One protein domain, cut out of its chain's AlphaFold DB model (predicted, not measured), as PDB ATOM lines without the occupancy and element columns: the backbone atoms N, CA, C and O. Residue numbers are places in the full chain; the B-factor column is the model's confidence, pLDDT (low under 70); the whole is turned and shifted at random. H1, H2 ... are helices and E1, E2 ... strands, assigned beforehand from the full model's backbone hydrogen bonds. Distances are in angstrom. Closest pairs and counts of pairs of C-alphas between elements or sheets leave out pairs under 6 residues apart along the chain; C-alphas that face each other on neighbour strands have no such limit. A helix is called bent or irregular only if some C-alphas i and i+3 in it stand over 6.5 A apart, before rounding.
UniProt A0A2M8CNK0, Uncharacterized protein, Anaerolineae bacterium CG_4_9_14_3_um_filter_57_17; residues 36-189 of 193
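Overview. This is residues 36 to 189 of the 193 residues of an uncharacterized protein of Anaerolineae bacterium CG_4_9_14_3_um_filter_57_17 (UniProt A0A2M8CNK0). A twisted wall of five parallel strands, in the order E3 E2 E4 E5 E1, has H1 on one face and H3 and H4 side by side on the other, with H5 packed on H4. Beyond E1, the small hairpin E6 and E7 extends the sheet, joined at a point, after a long loop, residues 157 to 176. The 154 printed residues include five named helices and seven named strands, in the order E1 H1 E2 H2 E3 H3 E4 H4 E5 H5 E6 E7. The class is mixed, helices and strands, and the sheet is mixed too. The whole is compact, with a radius of gyration of the C-alphas of 14.9 A and spans of 44 by 32 by 30 A.

Arrangement. E1, residues 40 to 44, is parallel to E5, residues 137 to 143, with N 42 and O 141 2.8 A apart, within hydrogen-bond range. H1, residues 50 to 64, is on the sheet at a height of 7.6 A and lies over E5; their closest C-alphas, of Lys 50 and Thr 142, are 6.3 A apart. E2, residues 68 to 74, is parallel to E4, residues 108 to 113, with N 71 and O 110 at 2.8 A. H2, residues 77 to 80, only grazes the sheet. E3, residues 86 to 88, is an edge strand parallel to E2, with N 87 and O 72 at 2.8 A. H3, residues 89 to 101, is on the face opposite H1 and is irregular: C-alphas 90 and 93 are 7.5 A apart. E4 is parallel to E5, with N 140 and O 111 at 2.9 A. H4, residues 123 to 132, touches H3 at a shallow tilt of 30 degrees, the same way; their closest C-alphas, of Ala 96 and Phe 126, are 4.6 A apart. E2, H2, E3 and E4, H4, E5 are strand-helix-strand units, parallel neighbour strands with a helix between, each with a right-handed crossover. H5, residues 151 to 156, is not on the sheet but touches H4, with the closest C-alphas, of His 128 and Val 155, 6.2 A apart. E6, residues 177 to 181, and E7, residues 184 to 188, form an antiparallel hairpin, with N 179 and O 186 at 2.8 A. E6 and E1 meet only at a point, C-alphas 44 and 177, 4.7 A apart. Every O i to N i+4 pair is within hydrogen-bond range in H1, H4 and H5; in H3 it is 7 of 9, and H2 is too short for such a pair.

Along the chain. E1 begins at C-alpha 40, (131.794, 111.025, 142.536). From first to last C-alpha, H1 measures 21.2 A, H3 19.4 A, E5 19.2 A and E2 19.1 A. E7 ends at C-alpha 188, (129.687, 115.580, 127.589).

Size, cuts and confidence. The two C-alphas farthest apart, of Gly 105 and Asp 171, are 45.2 A apart. The printed part has no cut. The link from H5 to E6 is long, with 20 residues. The mean pLDDT of the printed part is 75.2; residues 36, 104, 106 and 147 to 189 are under 70.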
ATOM      1  N   ARG A  36     123.524 104.480 149.215       61.97
ATOM      2  CA  ARG A  36     124.315 103.710 148.238       61.97
ATOM      3  C   ARG A  36     125.237 104.560 147.355       61.97
ATOM      4  O   ARG A  36     125.831 104.034 146.414       61.97
ATOM      5  N   SER A  37     125.355 105.860 147.620       71.06
ATOM      6  CA  SER A  37     126.202 106.749 146.822       71.06
ATOM      7  C   SER A  37     127.679 106.467 147.076       71.06
ATOM      8  O   SER A  37     128.150 106.571 148.209       71.06
ATOM      9  N   ARG A  38     128.434 106.168 146.018       74.25
ATOM     10  CA  ARG A  38     129.899 106.257 146.059       74.25
ATOM     11  C   ARG A  38     130.311 107.694 145.769       74.25
ATOM     12  O   ARG A  38     129.673 108.295 144.901       74.25
ATOM     13  N   PRO A  39     131.366 108.223 146.412       79.44
ATOM     14  CA  PRO A  39     131.886 109.533 146.058       79.44
ATOM     15  C   PRO A  39     132.104 109.639 144.547       79.44
ATOM     16  O   PRO A  39     132.616 108.701 143.927       79.44
ATOM     17  N   LEU A  40     131.668 110.749 143.961       81.12
ATOM     18  CA  LEU A  40     131.794 111.025 142.536       81.12
ATOM     19  C   LEU A  40     132.804 112.148 142.334       81.12
ATOM     20  O   LEU A  40     132.697 113.200 142.954       81.12
ATOM     21  N   LEU A  41     133.757 111.932 141.434       80.56
ATOM     22  CA  LEU A  41     134.679 112.960 140.975       80.56
ATOM     23  C   LEU A  41     134.418 113.228 139.502       80.56
ATOM     24  O   LEU A  41     134.370 112.296 138.701       80.56
ATOM     25  N   VAL A  42     134.310 114.502 139.155       80.62
ATOM     26  CA  VAL A  42     134.165 114.973 137.783       80.62
ATOM     27  C   VAL A  42     135.389 115.799 137.418       80.62
ATOM     28  O   VAL A  42     135.648 116.853 137.998       80.62
ATOM     29  N   LEU A  43     136.146 115.321 136.436       76.44
ATOM     30  CA  LEU A  43     137.290 116.041 135.897       76.44
ATOM     31  C   LEU A  43     136.913 116.721 134.588       76.44
ATOM     32  O   LEU A  43     136.216 116.151 133.751       76.44
ATOM     33  N   GLY A  44     137.400 117.938 134.400       72.00
ATOM     34  CA  GLY A  44     137.190 118.679 133.165       72.00
ATOM     35  C   GLY A  44     138.008 119.957 133.138       72.00
ATOM     36  O   GLY A  44     138.365 120.507 134.187       72.00
ATOM     37  N   SER A  45     138.287 120.443 131.938       71.62
ATOM     38  CA  SER A  45     139.003 121.697 131.715       71.62
ATOM     39  C   SER A  45     138.206 122.907 132.228       71.62
ATOM     40  O   SER A  45     137.052 122.806 132.673       71.62
ATOM     41  N   GLN A  46     138.844 124.075 132.249       74.56
ATOM     42  CA  GLN A  46     138.150 125.330 132.530       74.56
ATOM     43  C   GLN A  46     137.017 125.545 131.510       74.56
ATOM     44  O   GLN A  46     137.151 125.200 130.341       74.56
ATOM     45  N   GLY A  47     135.872 126.061 131.962       70.88
ATOM     46  CA  GLY A  47     134.708 126.284 131.093       70.88
ATOM     47  C   GLY A  47     133.899 125.029 130.737       70.88
ATOM     48  O   GLY A  47     132.838 125.156 130.143       70.88
ATOM     49  N   ALA A  48     134.309 123.831 131.167       71.25
ATOM     50  CA  ALA A  48     133.602 122.576 130.886       71.25
ATOM     51  C   ALA A  48     132.234 122.404 131.582       71.25
ATOM     52  O   ALA A  48     131.720 121.300 131.679       71.25
ATOM     53  N   GLY A  49     131.649 123.453 132.164       77.62
ATOM     54  CA  GLY A  49     130.329 123.359 132.802       77.62
ATOM     55  C   GLY A  49     130.273 122.530 134.095       77.62
ATOM     56  O   GLY A  49     129.183 122.231 134.573       77.62
ATOM     57  N   LYS A  50     131.414 122.192 134.712       84.69
ATOM     58  CA  LYS A  50     131.481 121.413 135.968       84.69
ATOM     59  C   LYS A  50     130.626 122.010 137.095       84.69
ATOM     60  O   LYS A  50     129.860 121.297 137.738       84.69
ATOM     61  N   THR A  51     130.700 123.323 137.294       88.88
ATOM     62  CA  THR A  51     129.895 124.035 138.296       88.88
ATOM     63  C   THR A  51     128.407 124.020 137.941       88.88
ATOM     64  O   THR A  51     127.561 123.853 138.817       88.88
ATOM     65  N   ALA A  52     128.060 124.107 136.652       85.94
ATOM     66  CA  ALA A  52     126.678 123.956 136.193       85.94
ATOM     67  C   ALA A  52     126.136 122.536 136.455       85.94
ATOM     68  O   ALA A  52     124.978 122.388 136.850       85.94
ATOM     69  N   LEU A  53     126.975 121.501 136.323       86.56
ATOM     70  CA  LEU A  53     126.634 120.127 136.699       86.56
ATOM     71  C   LEU A  53     126.388 119.997 138.211       86.56
ATOM     72  O   LEU A  53     125.372 119.432 138.614       86.56
ATOM     73  N   LEU A  54     127.245 120.571 139.061       91.75
ATOM     74  CA  LEU A  54     127.016 120.546 140.513       91.75
ATOM     75  C   LEU A  54     125.751 121.320 140.908       91.75
ATOM     76  O   LEU A  54     124.971 120.837 141.726       91.75
ATOM     77  N   LYS A  55     125.495 122.485 140.299       91.25
ATOM     78  CA  LYS A  55     124.252 123.252 140.499       91.25
ATOM     79  C   LYS A  55     123.024 122.454 140.064       91.25
ATOM     80  O   LYS A  55     122.010 122.486 140.755       91.25
ATOM     81  N   THR A  56     123.121 121.716 138.959       88.19
ATOM     82  CA  THR A  56     122.060 120.815 138.482       88.19
ATOM     83  C   THR A  56     121.729 119.752 139.515       88.19
ATOM     84  O   THR A  56     120.565 119.594 139.888       88.19
ATOM     85  N   LEU A  57     122.762 119.106 140.055       89.81
ATOM     86  CA  LEU A  57     122.604 118.114 141.105       89.81
ATOM     87  C   LEU A  57     122.002 118.726 142.378       89.81
ATOM     88  O   LEU A  57     121.061 118.167 142.937       89.81
ATOM     89  N   ALA A  58     122.490 119.893 142.807       91.56
ATOM     90  CA  ALA A  58     122.014 120.590 144.000       91.56
ATOM     91  C   ALA A  58     120.532 120.985 143.893       91.56
ATOM     92  O   ALA A  58     119.753 120.747 144.817       91.56
ATOM     93  N   TRP A  59     120.127 121.557 142.754       89.00
ATOM     94  CA  TRP A  59     118.733 121.913 142.486       89.00
ATOM     95  C   TRP A  59     117.835 120.684 142.405       89.00
ATOM     96  O   TRP A  59     116.757 120.673 142.999       89.00
ATOM     97  N   SER A  60     118.284 119.636 141.715       87.69
ATOM     98  CA  SER A  60     117.526 118.394 141.598       87.69
ATOM     99  C   SER A  60     117.335 117.711 142.948       87.69
ATOM    100  O   SER A  60     116.225 117.292 143.275       87.69
ATOM    101  N   ALA A  61     118.390 117.652 143.758       88.25
ATOM    102  CA  ALA A  61     118.322 117.097 145.095       88.25
ATOM    103  C   ALA A  61     117.381 117.912 145.989       88.25
ATOM    104  O   ALA A  61     116.494 117.340 146.610       88.25
ATOM    105  N   ARG A  62     117.478 119.246 145.979       86.56
ATOM    106  CA  ARG A  62     116.562 120.117 146.734       86.56
ATOM    107  C   ARG A  62     115.095 119.915 146.335       86.56
ATOM    108  O   ARG A  62     114.218 119.988 147.188       86.56
ATOM    109  N   ALA A  63     114.828 119.673 145.052       84.19
ATOM    110  CA  ALA A  63     113.476 119.500 144.531       84.19
ATOM    111  C   ALA A  63     112.875 118.107 144.783       84.19
ATOM    112  O   ALA A  63     111.651 117.975 144.743       84.19
ATOM    113  N   ASN A  64     113.700 117.074 144.983       83.00
ATOM    114  CA  ASN A  64     113.243 115.680 145.051       83.00
ATOM    115  C   ASN A  64     113.579 114.976 146.378       83.00
ATOM    116  O   ASN A  64     113.002 113.933 146.667       83.00
ATOM    117  N   LEU A  65     114.481 115.534 147.193       86.25
ATOM    118  CA  LEU A  65     115.007 114.928 148.418       86.25
ATOM    119  C   LEU A  65     114.947 115.940 149.582       86.25
ATOM    120  O   LEU A  65     115.963 116.534 149.940       86.25
ATOM    121  N   PRO A  66     113.773 116.143 150.212       82.44
ATOM    122  CA  PRO A  66     113.583 117.175 151.240       82.44
ATOM    123  C   PRO A  66     114.419 116.950 152.511       82.44
ATOM    124  O   PRO A  66     114.664 117.887 153.266       82.44
ATOM    125  N   HIS A  67     114.880 115.720 152.748       83.38
ATOM    126  CA  HIS A  67     115.733 115.362 153.887       83.38
ATOM    127  C   HIS A  67     117.233 115.550 153.611       83.38
ATOM    128  O   HIS A  67     118.059 115.238 154.471       83.38
ATOM    129  N   LEU A  68     117.597 116.017 152.413       87.56
ATOM    130  CA  LEU A  68     118.978 116.208 152.002       87.56
ATOM    131  C   LEU A  68     119.341 117.694 152.004       87.56
ATOM    132  O   LEU A  68     118.804 118.483 151.229       87.56
ATOM    133  N   ALA A  69     120.305 118.067 152.840       87.50
ATOM    134  CA  ALA A  69     120.856 119.412 152.863       87.50
ATOM    135  C   ALA A  69     122.122 119.482 151.986       87.50
ATOM    136  O   ALA A  69     123.081 118.744 152.241       87.50
ATOM    137  N   PRO A  70     122.166 120.352 150.960       90.62
ATOM    138  CA  PRO A  70     123.392 120.590 150.213       90.62
ATOM    139  C   PRO A  70     124.374 121.412 151.058       90.62
ATOM    140  O   PRO A  70     124.002 122.447 151.606       90.62
ATOM    141  N   LEU A  71     125.625 120.964 151.131       93.50
ATOM    142  CA  LEU A  71     126.767 121.697 151.669       93.50
ATOM    143  C   LEU A  71     127.742 121.927 150.519       93.50
ATOM    144  O   LEU A  71     128.269 120.973 149.954       93.50
ATOM    145  N   ILE A  72     127.974 123.184 150.170       95.69
ATOM    146  CA  ILE A  72     128.836 123.562 149.051       95.69
ATOM    147  C   ILE A  72     130.146 124.112 149.593       95.69
ATOM    148  O   ILE A  72     130.138 124.944 150.497       95.69
ATOM    149  N   VAL A  73     131.263 123.676 149.020       95.62
ATOM    150  CA  VAL A  73     132.580 124.268 149.249       95.62
ATOM    151  C   VAL A  73     133.147 124.720 147.913       95.62
ATOM    152  O   VAL A  73     133.195 123.938 146.966       95.62
ATOM    153  N   THR A  74     133.565 125.978 147.838       95.06
ATOM    154  CA  THR A  74     134.060 126.599 146.607       95.06
ATOM    155  C   THR A  74     135.057 127.717 146.928       95.06
ATOM    156  O   THR A  74     135.129 128.192 148.062       95.06
ATOM    157  N   ASP A  75     135.813 128.140 145.924       93.75
ATOM    158  CA  ASP A  75     136.558 129.406 145.920       93.75
ATOM    159  C   ASP A  75     135.649 130.572 145.464       93.75
ATOM    160  O   ASP A  75     135.721 131.695 145.955       93.75
ATOM    161  N   GLU A  76     134.655 130.277 144.621       92.88
ATOM    162  CA  GLU A  76     133.800 131.264 143.954       92.88
ATOM    163  C   GLU A  76     132.406 131.351 144.597       92.88
ATOM    164  O   GLU A  76     131.389 130.952 144.025       92.88
ATOM    165  N   LEU A  77     132.323 131.890 145.819       92.31
ATOM    166  CA  LEU A  77     131.067 131.945 146.597       92.31
ATOM    167  C   LEU A  77     129.892 132.581 145.835       92.31
ATOM    168  O   LEU A  77     128.752 132.126 145.947       92.31
ATOM    169  N   ARG A  78     130.166 133.633 145.053       90.94
ATOM    170  CA  ARG A  78     129.143 134.407 144.327       90.94
ATOM    171  C   ARG A  78     128.412 133.576 143.285       90.94
ATOM    172  O   ARG A  78     127.233 133.815 143.030       90.94
ATOM    173  N   GLU A  79     129.086 132.587 142.703       88.81
ATOM    174  CA  GLU A  79     128.467 131.692 141.735       88.81
ATOM    175  C   GLU A  79     127.340 130.859 142.349       88.81
ATOM    176  O   GLU A  79     126.441 130.422 141.629       88.81
ATOM    177  N   TRP A  80     127.367 130.651 143.661       92.25
ATOM    178  CA  TRP A  80     126.452 129.781 144.387       92.25
ATOM    179  C   TRP A  80     125.328 130.532 145.106       92.25
ATOM    180  O   TRP A  80     124.593 129.936 145.893       92.25
ATOM    181  N   ASN A  81     125.134 131.820 144.806       86.00
ATOM    182  CA  ASN A  81     124.021 132.603 145.342       86.00
ATOM    183  C   ASN A  81     122.674 131.866 145.184       86.00
ATOM    184  O   ASN A  81     122.339 131.366 144.111       86.00
ATOM    185  N   GLY A  82     121.896 131.802 146.268       83.69
ATOM    186  CA  GLY A  82     120.616 131.078 146.325       83.69
ATOM    187  C   GLY A  82     120.679 129.703 147.006       83.69
ATOM    188  O   GLY A  82     119.630 129.102 147.270       83.69
ATOM    189  N   PHE A  83     121.879 129.227 147.354       84.00
ATOM    190  CA  PHE A  83     122.079 128.081 148.243       84.00
ATOM    191  C   PHE A  83     122.385 128.533 149.680       84.00
ATOM    192  O   PHE A  83     123.012 129.564 149.896       84.00
ATOM    193  N   GLY A  84     121.893 127.784 150.675       76.62
ATOM    194  CA  GLY A  84     121.929 128.208 152.085       76.62
ATOM    195  C   GLY A  84     123.224 127.886 152.840       76.62
ATOM    196  O   GLY A  84     123.577 128.607 153.764       76.62
ATOM    197  N   SER A  85     123.941 126.830 152.445       89.88
ATOM    198  CA  SER A  85     125.132 126.341 153.153       89.88
ATOM    199  C   SER A  85     126.330 126.312 152.210       89.88
ATOM    200  O   SER A  85     126.664 125.269 151.647       89.88
ATOM    201  N   ILE A  86     126.944 127.476 152.009       94.31
ATOM    202  CA  ILE A  86     128.097 127.664 151.125       94.31
ATOM    203  C   ILE A  86     129.289 128.081 151.983       94.31
ATOM    204  O   ILE A  86     129.186 129.009 152.783       94.31
ATOM    205  N   PHE A  87     130.413 127.399 151.807       94.69
ATOM    206  CA  PHE A  87     131.649 127.631 152.538       94.69
ATOM    207  C   PHE A  87     132.775 127.954 151.564       94.69
ATOM    208  O   PHE A  87     132.888 127.349 150.496       94.69
ATOM    209  N   HIS A  88     133.626 128.897 151.955       95.75
ATOM    210  CA  HIS A  88     134.865 129.139 151.230       95.75
ATOM    211  C   HIS A  88     135.860 128.021 151.551       95.75
ATOM    212  O   HIS A  88     135.904 127.551 152.692       95.75
ATOM    213  N   PHE A  89     136.685 127.610 150.590       93.75
ATOM    214  CA  PHE A  89     137.601 126.482 150.777       93.75
ATOM    215  C   PHE A  89     138.559 126.648 151.971       93.75
ATOM    216  O   PHE A  89     138.884 125.675 152.644       93.75
ATOM    217  N   SER A  90     138.955 127.880 152.308       94.94
ATOM    218  CA  SER A  90     139.804 128.157 153.481       94.94
ATOM    219  C   SER A  90     139.175 127.739 154.819       94.94
ATOM    220  O   SER A  90     139.878 127.602 155.818       94.94
ATOM    221  N   GLN A  91     137.861 127.509 154.855       94.69
ATOM    222  CA  GLN A  91     137.126 127.077 156.044       94.69
ATOM    223  C   GLN A  91     137.094 125.551 156.202       94.69
ATOM    224  O   GLN A  91     136.630 125.058 157.232       94.69
ATOM    225  N   LEU A  92     137.602 124.790 155.225       92.88
ATOM    226  CA  LEU A  92     137.590 123.325 155.226       92.88
ATOM    227  C   LEU A  92     138.087 122.678 156.525       92.88
ATOM    228  O   LEU A  92     137.404 121.763 156.987       92.88
ATOM    229  N   PRO A  93     139.172 123.138 157.185       92.44
ATOM    230  CA  PRO A  93     139.609 122.541 158.448       92.44
ATOM    231  C   PRO A  93     138.539 122.627 159.546       92.44
ATOM    232  O   PRO A  93     138.295 121.663 160.275       92.44
ATOM    233  N   VAL A  94     137.840 123.764 159.626       90.94
ATOM    234  CA  VAL A  94     136.757 123.990 160.592       90.94
ATOM    235  C   VAL A  94     135.542 123.133 160.245       90.94
ATOM    236  O   VAL A  94     134.949 122.511 161.130       90.94
ATOM    237  N   VAL A  95     135.173 123.057 158.963       90.50
ATOM    238  CA  VAL A  95     134.040 122.231 158.522       90.50
ATOM    239  C   VAL A  95     134.335 120.741 158.737       90.50
ATOM    240  O   VAL A  95     133.473 120.017 159.226       90.50
ATOM    241  N   ALA A  96     135.561 120.285 158.471       88.81
ATOM    242  CA  ALA A  96     135.991 118.910 158.713       88.81
ATOM    243  C   ALA A  96     135.912 118.539 160.200       88.81
ATOM    244  O   ALA A  96     135.424 117.462 160.541       88.81
ATOM    245  N   ALA A  97     136.346 119.431 161.099       88.00
ATOM    246  CA  ALA A  97     136.224 119.221 162.540       88.00
ATOM    247  C   ALA A  97     134.755 119.083 162.975       88.00
ATOM    248  O   ALA A  97     134.420 118.170 163.729       88.00
ATOM    249  N   ARG A  98     133.862 119.926 162.436       86.75
ATOM    250  CA  ARG A  98     132.415 119.834 162.687       86.75
ATOM    251  C   ARG A  98     131.816 118.538 162.148       86.75
ATOM    252  O   ARG A  98     131.045 117.904 162.854       86.75
ATOM    253  N   LEU A  99     132.196 118.110 160.943       84.88
ATOM    254  CA  LEU A  99     131.727 116.850 160.355       84.88
ATOM    255  C   LEU A  99     132.155 115.622 161.165       84.88
ATOM    256  O   LEU A  99     131.395 114.666 161.252       84.88
ATOM    257  N   LYS A 100     133.338 115.643 161.788       82.50
ATOM    258  CA  LYS A 100     133.792 114.551 162.670       82.50
ATOM    259  C   LYS A 100     132.958 114.432 163.948       82.50
ATOM    260  O   LYS A 100     132.840 113.340 164.487       82.50
ATOM    261  N   GLN A 101     132.416 115.545 164.435       82.69
ATOM    262  CA  GLN A 101     131.556 115.599 165.624       82.69
ATOM    263  C   GLN A 101     130.066 115.489 165.278       82.69
ATOM    264  O   GLN A 101     129.231 115.336 166.166       82.69
ATOM    265  N   TRP A 102     129.723 115.595 163.995       82.06
ATOM    266  CA  TRP A 102     128.352 115.540 163.528       82.06
ATOM    267  C   TRP A 102     127.798 114.127 163.683       82.06
ATOM    268  O   TRP A 102     128.243 113.182 163.033       82.06
ATOM    269  N   THR A 103     126.787 113.995 164.533       74.75
ATOM    270  CA  THR A 103     125.982 112.783 164.630       74.75
ATOM    271  C   THR A 103     124.847 112.847 163.611       74.75
ATOM    272  O   THR A 103     124.060 113.801 163.646       74.75
ATOM    273  N   PRO A 104     124.720 111.851 162.722       67.38
ATOM    274  CA  PRO A 104     123.629 111.819 161.765       67.38
ATOM    275  C   PRO A 104     122.283 111.735 162.493       67.38
ATOM    276  O   PRO A 104     122.055 110.829 163.291       67.38
ATOM    277  N   GLY A 105     121.402 112.697 162.220       71.00
ATOM    278  CA  GLY A 105     119.994 112.657 162.619       71.00
ATOM    279  C   GLY A 105     119.112 112.218 161.448       71.00
ATOM    280  O   GLY A 105     119.463 111.321 160.689       71.00
ATOM    281  N   VAL A 106     117.981 112.903 161.246       64.94
ATOM    282  CA  VAL A 106     117.103 112.702 160.071       64.94
ATOM    283  C   VAL A 106     117.689 113.330 158.797       64.94
ATOM    284  O   VAL A 106     117.393 112.899 157.685       64.94
ATOM    285  N   THR A 107     118.521 114.363 158.950       73.44
ATOM    286  CA  THR A 107     119.062 115.124 157.818       73.44
ATOM    287  C   THR A 107     120.318 114.457 157.282       73.44
ATOM    288  O   THR A 107     121.249 114.168 158.031       73.44
ATOM    289  N   ARG A 108     120.348 114.253 155.971       87.56
ATOM    290  CA  ARG A 108     121.490 113.740 155.219       87.56
ATOM    291  C   ARG A 108     122.191 114.883 154.490       87.56
ATOM    292  O   ARG A 108     121.565 115.905 154.212       87.56
ATOM    293  N   LEU A 109     123.464 114.713 154.140       90.31
ATOM    294  CA  LEU A 109     124.237 115.751 153.455       90.31
ATOM    295  C   LEU A 109     124.568 115.367 152.013       90.31
ATOM    296  O   LEU A 109     125.021 114.257 151.736       90.31
ATOM    297  N   LEU A 110     124.400 116.329 151.106       92.75
ATOM    298  CA  LEU A 110     125.033 116.324 149.791       92.75
ATOM    299  C   LEU A 110     126.176 117.326 149.811       92.75
ATOM    300  O   LEU A 110     125.950 118.531 149.766       92.75
ATOM    301  N   VAL A 111     127.397 116.823 149.893       94.31
ATOM    302  CA  VAL A 111     128.600 117.643 149.886       94.31
ATOM    303  C   VAL A 111     129.056 117.834 148.447       94.31
ATOM    304  O   VAL A 111     129.337 116.859 147.750       94.31
ATOM    305  N   LEU A 112     129.128 119.091 148.020       95.25
ATOM    306  CA  LEU A 112     129.564 119.506 146.694       95.25
ATOM    307  C   LEU A 112     130.875 120.276 146.826       95.25
ATOM    308  O   LEU A 112     130.896 121.374 147.379       95.25
ATOM    309  N   LEU A 113     131.964 119.693 146.333       94.56
ATOM    310  CA  LEU A 113     133.262 120.354 146.246       94.56
ATOM    311  C   LEU A 113     133.438 120.901 144.834       94.56
ATOM    312  O   LEU A 113     133.588 120.131 143.888       94.56
ATOM    313  N   ASP A 114     133.389 122.217 144.688       94.00
ATOM    314  CA  ASP A 114     133.438 122.873 143.389       94.00
ATOM    315  C   ASP A 114     134.852 123.337 143.040       94.00
ATOM    316  O   ASP A 114     135.404 124.229 143.676       94.00
ATOM    317  N   ASN A 115     135.418 122.724 142.001       89.94
ATOM    318  CA  ASN A 115     136.749 122.988 141.467       89.94
ATOM    319  C   ASN A 115     137.859 122.860 142.522       89.94
ATOM    320  O   ASN A 115     138.778 123.674 142.596       89.94
ATOM    321  N   VAL A 116     137.747 121.809 143.330       88.75
ATOM    322  CA  VAL A 116     138.674 121.488 144.409       88.75
ATOM    323  C   VAL A 116     140.083 121.255 143.856       88.75
ATOM    324  O   VAL A 116     140.271 120.775 142.732       88.75
ATOM    325  N   ALA A 117     141.080 121.636 144.648       85.38
ATOM    326  CA  ALA A 117     142.480 121.600 144.264       85.38
ATOM    327  C   ALA A 117     143.377 121.079 145.393       85.38
ATOM    328  O   ALA A 117     143.000 121.108 146.563       85.38
ATOM    329  N   GLU A 118     144.560 120.578 145.030       81.06
ATOM    330  CA  GLU A 118     145.528 119.990 145.967       81.06
ATOM    331  C   GLU A 118     146.052 120.992 147.012       81.06
ATOM    332  O   GLU A 118     146.414 120.596 148.114       81.06
ATOM    333  N   ASP A 119     146.031 122.289 146.700       85.44
ATOM    334  CA  ASP A 119     146.460 123.380 147.578       85.44
ATOM    335  C   ASP A 119     145.388 123.840 148.582       85.44
ATOM    336  O   ASP A 119     145.652 124.701 149.423       85.44
ATOM    337  N   TRP A 120     144.178 123.270 148.543       90.12
ATOM    338  CA  TRP A 120     143.130 123.610 149.501       90.12
ATOM    339  C   TRP A 120     143.456 123.061 150.905       90.12
ATOM    340  O   TRP A 120     143.552 121.842 151.087       90.12
ATOM    341  N   PRO A 121     143.571 123.918 151.940       90.75
ATOM    342  CA  PRO A 121     143.911 123.489 153.289       90.75
ATOM    343  C   PRO A 121     142.863 122.526 153.848       90.75
ATOM    344  O   PRO A 121     141.674 122.832 153.895       90.75
ATOM    345  N   GLY A 122     143.305 121.363 154.324       87.75
ATOM    346  CA  GLY A 122     142.431 120.387 154.976       87.75
ATOM    347  C   GLY A 122     141.486 119.624 154.037       87.75
ATOM    348  O   GLY A 122     140.567 118.957 154.518       87.75
ATOM    349  N   ALA A 123     141.654 119.729 152.712       87.44
ATOM    350  CA  ALA A 123     140.779 119.064 151.742       87.44
ATOM    351  C   ALA A 123     140.808 117.533 151.875       87.44
ATOM    352  O   ALA A 123     139.756 116.890 151.841       87.44
ATOM    353  N   THR A 124     141.990 116.949 152.089       84.12
ATOM    354  CA  THR A 124     142.178 115.510 152.324       84.12
ATOM    355  C   THR A 124     141.385 115.039 153.540       84.12
ATOM    356  O   THR A 124     140.561 114.127 153.443       84.12
ATOM    357  N   GLU A 125     141.574 115.688 154.686       85.56
ATOM    358  CA  GLU A 125     140.918 115.355 155.949       85.56
ATOM    359  C   GLU A 125     139.403 115.524 155.860       85.56
ATOM    360  O   GLU A 125     138.655 114.694 156.384       85.56
ATOM    361  N   PHE A 126     138.949 116.581 155.185       90.38
ATOM    362  CA  PHE A 126     137.538 116.830 154.937       90.38
ATOM    363  C   PHE A 126     136.909 115.708 154.108       90.38
ATOM    364  O   PHE A 126     135.908 115.120 154.521       90.38
ATOM    365  N   MET A 127     137.512 115.352 152.970       86.69
ATOM    366  CA  MET A 127     136.981 114.288 152.121       86.69
ATOM    367  C   MET A 127     137.016 112.930 152.826       86.69
ATOM    368  O   MET A 127     136.051 112.177 152.719       86.69
ATOM    369  N   HIS A 128     138.060 112.627 153.603       84.25
ATOM    370  CA  HIS A 128     138.080 111.424 154.437       84.25
ATOM    371  C   HIS A 128     136.933 111.404 155.450       84.25
ATOM    372  O   HIS A 128     136.292 110.364 155.606       84.25
ATOM    373  N   ALA A 129     136.626 112.532 156.099       86.69
ATOM    374  CA  ALA A 129     135.483 112.631 157.005       86.69
ATOM    375  C   ALA A 129     134.151 112.399 156.270       86.69
ATOM    376  O   ALA A 129     133.287 111.685 156.784       86.69
ATOM    377  N   CYS A 130     133.995 112.922 155.050       88.12
ATOM    378  CA  CYS A 130     132.827 112.647 154.210       88.12
ATOM    379  C   CYS A 130     132.710 111.159 153.850       88.12
ATOM    380  O   CYS A 130     131.645 110.567 154.003       88.12
ATOM    381  N   VAL A 131     133.807 110.534 153.407       82.81
ATOM    382  CA  VAL A 131     133.841 109.119 153.004       82.81
ATOM    383  C   VAL A 131     133.599 108.184 154.189       82.81
ATOM    384  O   VAL A 131     132.911 107.176 154.036       82.81
ATOM    385  N   ALA A 132     134.128 108.509 155.371       82.31
ATOM    386  CA  ALA A 132     133.875 107.758 156.598       82.31
ATOM    387  C   ALA A 132     132.387 107.772 156.991       82.31
ATOM    388  O   ALA A 132     131.898 106.808 157.573       82.31
ATOM    389  N   ASN A 133     131.658 108.823 156.605       83.62
ATOM    390  CA  ASN A 133     130.231 109.006 156.864       83.62
ATOM    391  C   ASN A 133     129.355 108.753 155.622       83.62
ATOM    392  O   ASN A 133     128.257 109.298 155.519       83.62
ATOM    393  N   SER A 134     129.794 107.911 154.681       81.50
ATOM    394  CA  SER A 134     129.107 107.676 153.395       81.50
ATOM    395  C   SER A 134     127.688 107.102 153.498       81.50
ATOM    396  O   SER A 134     126.937 107.156 152.529       81.50
ATOM    397  N   ALA A 135     127.288 106.595 154.666       82.06
ATOM    398  CA  ALA A 135     125.904 106.208 154.941       82.06
ATOM    399  C   ALA A 135     124.950 107.417 155.035       82.06
ATOM    400  O   ALA A 135     123.748 107.266 154.822       82.06
ATOM    401  N   ASN A 136     125.484 108.608 155.332       87.00
ATOM    402  CA  ASN A 136     124.725 109.843 155.558       87.00
ATOM    403  C   ASN A 136     125.238 111.044 154.745       87.00
ATOM    404  O   ASN A 136     124.608 112.102 154.763       87.00
ATOM    405  N   ILE A 137     126.357 110.884 154.033       88.88
ATOM    406  CA  ILE A 137     126.966 111.900 153.173       88.88
ATOM    407  C   ILE A 137     127.164 111.361 151.751       88.88
ATOM    408  O   ILE A 137     127.927 110.422 151.531       88.88
ATOM    409  N   SER A 138     126.515 111.991 150.769       89.81
ATOM    410  CA  SER A 138     126.905 111.877 149.361       89.81
ATOM    411  C   SER A 138     127.946 112.939 149.053       89.81
ATOM    412  O   SER A 138     127.688 114.122 149.253       89.81
ATOM    413  N   LEU A 139     129.110 112.529 148.554       90.31
ATOM    414  CA  LEU A 139     130.186 113.438 148.163       90.31
ATOM    415  C   LEU A 139     130.284 113.502 146.639       90.31
ATOM    416  O   LEU A 139     130.504 112.476 145.995       90.31
ATOM    417  N   VAL A 140     130.176 114.701 146.075       90.62
ATOM    418  CA  VAL A 140     130.467 114.966 144.666       90.62
ATOM    419  C   VAL A 140     131.484 116.092 144.576       90.62
ATOM    420  O   VAL A 140     131.300 117.155 145.157       90.62
ATOM    421  N   ALA A 141     132.570 115.851 143.858       89.38
ATOM    422  CA  ALA A 141     133.659 116.793 143.681       89.38
ATOM    423  C   ALA A 141     133.902 117.058 142.197       89.38
ATOM    424  O   ALA A 141     133.786 116.152 141.370       89.38
ATOM    425  N   THR A 142     134.279 118.283 141.856       88.00
ATOM    426  CA  THR A 142     134.794 118.640 140.534       88.00
ATOM    427  C   THR A 142     136.220 119.151 140.657       88.00
ATOM    428  O   THR A 142     136.539 119.856 141.605       88.00
ATOM    429  N   ALA A 143     137.083 118.838 139.696       85.06
ATOM    430  CA  ALA A 143     138.451 119.353 139.678       85.06
ATOM    431  C   ALA A 143     138.957 119.558 138.246       85.06
ATOM    432  O   ALA A 143     138.399 119.028 137.278       85.06
ATOM    433  N   GLN A 144     140.032 120.333 138.108       80.69
ATOM    434  CA  GLN A 144     140.827 120.346 136.880       80.69
ATOM    435  C   GLN A 144     141.820 119.175 136.897       80.69
ATOM    436  O   GLN A 144     142.423 118.928 137.945       80.69
ATOM    437  N   PRO A 145     142.056 118.486 135.762       73.25
ATOM    438  CA  PRO A 145     143.007 117.373 135.699       73.25
ATOM    439  C   PRO A 145     144.408 117.723 136.224       73.25
ATOM    440  O   PRO A 145     145.056 116.900 136.863       73.25
ATOM    441  N   THR A 146     144.853 118.961 136.001       73.62
ATOM    442  CA  THR A 146     146.181 119.462 136.377       73.62
ATOM    443  C   THR A 146     146.343 119.774 137.866       73.62
ATOM    444  O   THR A 146     147.471 119.919 138.322       73.62
ATOM    445  N   ARG A 147     145.256 119.875 138.644       69.94
ATOM    446  CA  ARG A 147     145.284 120.347 140.046       69.94
ATOM    447  C   ARG A 147     145.092 119.239 141.092       69.94
ATOM    448  O   ARG A 147     144.821 119.552 142.248       69.94
ATOM    449  N   TRP A 148     145.139 117.961 140.695       68.31
ATOM    450  CA  TRP A 148     144.437 116.896 141.436       68.31
ATOM    451  C   TRP A 148     145.223 115.573 141.644       68.31
ATOM    452  O   TRP A 148     144.651 114.556 142.037       68.31
ATOM    453  N   GLY A 149     146.533 115.552 141.363       64.19
ATOM    454  CA  GLY A 149     147.324 114.330 141.139       64.19
ATOM    455  C   GLY A 149     147.643 113.447 142.361       64.19
ATOM    456  O   GLY A 149     147.540 112.218 142.258       64.19
ATOM    457  N   ASN A 150     148.042 114.006 143.512       64.50
ATOM    458  CA  ASN A 150     148.414 113.183 144.686       64.50
ATOM    459  C   ASN A 150     147.247 112.950 145.645       64.50
ATOM    460  O   ASN A 150     147.087 111.856 146.192       64.50
ATOM    461  N   LEU A 151     146.400 113.964 145.790       63.31
ATOM    462  CA  LEU A 151     145.218 113.969 146.647       63.31
ATOM    463  C   LEU A 151     144.268 112.791 146.338       63.31
ATOM    464  O   LEU A 151     143.755 112.131 147.244       63.31
ATOM    465  N   LEU A 152     144.106 112.449 145.052       60.09
ATOM    466  CA  LEU A 152     143.306 111.304 144.606       60.09
ATOM    467  C   LEU A 152     143.809 109.957 145.111       60.09
ATOM    468  O   LEU A 152     143.015 109.096 145.498       60.09
ATOM    469  N   ARG A 153     145.129 109.758 145.067       59.47
ATOM    470  CA  ARG A 153     145.738 108.489 145.471       59.47
ATOM    471  C   ARG A 153     145.571 108.265 146.967       59.47
ATOM    472  O   ARG A 153     145.358 107.132 147.378       59.47
ATOM    473  N   GLN A 154     145.619 109.329 147.764       61.94
ATOM    474  CA  GLN A 154     145.509 109.235 149.220       61.94
ATOM    475  C   GLN A 154     144.067 109.015 149.685       61.94
ATOM    476  O   GLN A 154     143.804 108.117 150.481       61.94
ATOM    477  N   VAL A 155     143.113 109.786 149.158       60.97
ATOM    478  CA  VAL A 155     141.733 109.749 149.664       60.97
ATOM    479  C   VAL A 155     140.923 108.594 149.069       60.97
ATOM    480  O   VAL A 155     140.057 108.023 149.736       60.97
ATOM    481  N   PHE A 156     141.193 108.224 147.814       57.16
ATOM    482  CA  PHE A 156     140.215 107.494 147.008       57.16
ATOM    483  C   PHE A 156     140.666 106.127 146.480       57.16
ATOM    484  O   PHE A 156     139.846 105.442 145.869       57.16
ATOM    485  N   ALA A 157     141.885 105.666 146.788       53.44
ATOM    486  CA  ALA A 157     142.473 104.415 146.284       53.44
ATOM    487  C   ALA A 157     141.674 103.114 146.539       53.44
ATOM    488  O   ALA A 157     141.998 102.095 145.936       53.44
ATOM    489  N   GLN A 158     140.631 103.106 147.382       43.19
ATOM    490  CA  GLN A 158     139.868 101.879 147.681       43.19
ATOM    491  C   GLN A 158     138.333 102.003 147.635       43.19
ATOM    492  O   GLN A 158     137.649 101.001 147.831       43.19
ATOM    493  N   LYS A 159     137.750 103.193 147.410       43.72
ATOM    494  CA  LYS A 159     136.296 103.400 147.631       43.72
ATOM    495  C   LYS A 159     135.566 104.245 146.580       43.72
ATOM    496  O   LYS A 159     134.392 104.562 146.772       43.72
ATOM    497  N   MET A 160     136.214 104.572 145.461       46.41
ATOM    498  CA  MET A 160     135.625 105.412 144.419       46.41
ATOM    499  C   MET A 160     135.335 104.698 143.104       46.41
ATOM    500  O   MET A 160     136.037 103.782 142.687       46.41
ATOM    501  N   SER A 161     134.312 105.202 142.416       39.06
ATOM    502  CA  SER A 161     134.221 105.099 140.962       39.06
ATOM    503  C   SER A 161     135.110 106.205 140.385       39.06
ATOM    504  O   SER A 161     134.720 107.369 140.374       39.06
ATOM    505  N   PHE A 162     136.344 105.875 140.002       37.41
ATOM    506  CA  PHE A 162     137.279 106.849 139.432       37.41
ATOM    507  C   PHE A 162     136.818 107.322 138.051       37.41
ATOM    508  O   PHE A 162     136.405 106.515 137.214       37.41
ATOM    509  N   VAL A 163     137.006 108.615 137.790       42.75
ATOM    510  CA  VAL A 163     136.992 109.205 136.448       42.75
ATOM    511  C   VAL A 163     138.358 109.851 136.224       42.75
ATOM    512  O   VAL A 163     138.553 111.029 136.488       42.75
ATOM    513  N   LEU A 164     139.328 109.048 135.795       36.66
ATOM    514  CA  LEU A 164     140.594 109.507 135.225       36.66
ATOM    515  C   LEU A 164     140.627 108.988 133.797       36.66
ATOM    516  O   LEU A 164     140.805 107.787 133.593       36.66
ATOM    517  N   GLY A 165     140.429 109.862 132.819       34.25
ATOM    518  CA  GLY A 165     140.728 109.515 131.439       34.25
ATOM    519  C   GLY A 165     142.235 109.374 131.281       34.25
ATOM    520  O   GLY A 165     142.905 110.352 130.972       34.25
ATOM    521  N   GLN A 166     142.781 108.177 131.491       30.75
ATOM    522  CA  GLN A 166     144.041 107.846 130.836       30.75
ATOM    523  C   GLN A 166     143.717 107.620 129.359       30.75
ATOM    524  O   GLN A 166     143.001 106.681 129.018       30.75
ATOM    525  N   GLY A 167     144.157 108.574 128.536       35.41
ATOM    526  CA  GLY A 167     143.857 108.679 127.107       35.41
ATOM    527  C   GLY A 167     142.914 109.823 126.710       35.41
ATOM    528  O   GLY A 167     142.712 110.019 125.525       35.41
ATOM    529  N   ALA A 168     142.341 110.589 127.653       39.59
ATOM    530  CA  ALA A 168     141.359 111.643 127.331       39.59
ATOM    531  C   ALA A 168     141.805 113.071 127.687       39.59
ATOM    532  O   ALA A 168     141.063 114.020 127.466       39.59
ATOM    533  N   THR A 169     142.988 113.257 128.269       42.91
ATOM    534  CA  THR A 169     143.501 114.603 128.576       42.91
ATOM    535  C   THR A 169     144.049 115.335 127.354       42.91
ATOM    536  O   THR A 169     144.169 116.552 127.420       42.91
ATOM    537  N   GLU A 170     144.353 114.629 126.262       41.59
ATOM    538  CA  GLU A 170     144.919 115.236 125.046       41.59
ATOM    539  C   GLU A 170     143.855 115.581 123.983       41.59
ATOM    540  O   GLU A 170     144.077 116.506 123.209       41.59
ATOM    541  N   ASP A 171     142.662 114.964 124.028       45.06
ATOM    542  CA  ASP A 171     141.614 115.118 122.994       45.06
ATOM    543  C   ASP A 171     140.316 115.816 123.463       45.06
ATOM    544  O   ASP A 171     139.364 115.954 122.691       45.06
ATOM    545  N   LEU A 172     140.220 116.258 124.724       45.28
ATOM    546  CA  LEU A 172     139.041 117.004 125.185       45.28
ATOM    547  C   LEU A 172     139.059 118.430 124.634       45.28
ATOM    548  O   LEU A 172     139.870 119.263 125.047       45.28
ATOM    549  N   LEU A 173     138.107 118.732 123.752       50.28
ATOM    550  CA  LEU A 173     137.902 120.091 123.264       50.28
ATOM    551  C   LEU A 173     137.474 121.020 124.418       50.28
ATOM    552  O   LEU A 173     136.849 120.570 125.390       50.28
ATOM    553  N   PRO A 174     137.767 122.332 124.329       49.12
ATOM    554  CA  PRO A 174     137.273 123.314 125.288       49.12
ATOM    555  C   PRO A 174     135.763 123.163 125.518       49.12
ATOM    556  O   PRO A 174     134.984 123.070 124.573       49.12
ATOM    557  N   GLY A 175     135.348 123.125 126.785       42.66
ATOM    558  CA  GLY A 175     133.939 122.968 127.153       42.66
ATOM    559  C   GLY A 175     133.472 121.521 127.368       42.66
ATOM    560  O   GLY A 175     132.371 121.325 127.877       42.66
ATOM    561  N   GLN A 176     134.285 120.512 127.049       47.22
ATOM    562  CA  GLN A 176     133.925 119.109 127.261       47.22
ATOM    563  C   GLN A 176     134.345 118.585 128.641       47.22
ATOM    564  O   GLN A 176     135.373 118.976 129.201       47.22
ATOM    565  N   PHE A 177     133.576 117.640 129.179       55.19
ATOM    566  CA  PHE A 177     133.997 116.818 130.315       55.19
ATOM    567  C   PHE A 177     133.574 115.368 130.109       55.19
ATOM    568  O   PHE A 177     132.635 115.075 129.379       55.19
ATOM    569  N   ILE A 178     134.264 114.443 130.764       50.28
ATOM    570  CA  ILE A 178     133.936 113.017 130.719       50.28
ATOM    571  C   ILE A 178     133.517 112.544 132.101       50.28
ATOM    572  O   ILE A 178     134.018 113.017 133.120       50.28
ATOM    573  N   LEU A 179     132.599 111.586 132.132       52.34
ATOM    574  CA  LEU A 179     132.164 110.900 133.337       52.34
ATOM    575  C   LEU A 179     132.203 109.397 133.077       52.34
ATOM    576  O   LEU A 179     131.670 108.910 132.081       52.34
ATOM    577  N   ARG A 180     132.834 108.643 133.976       41.97
ATOM    578  CA  ARG A 180     132.786 107.181 133.942       41.97
ATOM    579  C   ARG A 180     131.678 106.702 134.865       41.97
ATOM    580  O   ARG A 180     131.732 106.920 136.074       41.97
ATOM    581  N   TRP A 181     130.682 106.030 134.303       44.81
ATOM    582  CA  TRP A 181     129.580 105.435 135.053       44.81
ATOM    583  C   TRP A 181     129.658 103.917 134.955       44.81
ATOM    584  O   TRP A 181     129.626 103.347 133.863       44.81
ATOM    585  N   ARG A 182     129.776 103.248 136.108       54.97
ATOM    586  CA  ARG A 182     130.064 101.806 136.202       54.97
ATOM    587  C   ARG A 182     131.352 101.448 135.440       54.97
ATOM    588  O   ARG A 182     132.437 101.658 135.970       54.97
ATOM    589  N   SER A 183     131.224 100.970 134.202       37.66
ATOM    590  CA  SER A 183     132.327 100.537 133.335       37.66
ATOM    591  C   SER A 183     132.420 101.324 132.024       37.66
ATOM    592  O   SER A 183     133.370 101.105 131.279       37.66
ATOM    593  N   GLN A 184     131.472 102.225 131.741       35.53
ATOM    594  CA  GLN A 184     131.375 102.948 130.470       35.53
ATOM    595  C   GLN A 184     131.847 104.396 130.605       35.53
ATOM    596  O   GLN A 184     131.640 105.039 131.638       35.53
ATOM    597  N   TRP A 185     132.479 104.891 129.543       44.75
ATOM    598  CA  TRP A 185     132.868 106.288 129.393       44.75
ATOM    599  C   TRP A 185     131.736 107.064 128.732       44.75
ATOM    600  O   TRP A 185     131.208 106.633 127.711       44.75
ATOM    601  N   MET A 186     131.374 108.203 129.314       46.06
ATOM    602  CA  MET A 186     130.413 109.140 128.744       46.06
ATOM    603  C   MET A 186     131.101 110.489 128.566       46.06
ATOM    604  O   MET A 186     131.679 111.015 129.517       46.06
ATOM    605  N   GLN A 187     131.061 111.030 127.351       48.09
ATOM    606  CA  GLN A 187     131.603 112.341 127.007       48.09
ATOM    607  C   GLN A 187     130.459 113.343 126.907       48.09
ATOM    608  O   GLN A 187     129.474 113.115 126.209       48.09
ATOM    609  N   PHE A 188     130.607 114.458 127.606       51.09
ATOM    610  CA  PHE A 188     129.687 115.580 127.589       51.09
ATOM    611  C   PHE A 188     130.318 116.690 126.772       51.09
ATOM    612  O   PHE A 188     131.432 117.128 127.059       51.09
ATOM    613  N   SER A 189     129.584 117.135 125.759       42.75
ATOM    614  CA  SER A 189     129.914 118.332 124.997       42.75
ATOM    615  C   SER A 189     128.916 119.431 125.338       42.75
ATOM    616  O   SER A 189     127.743 119.118 125.566       42.75
TER     617      SER A 189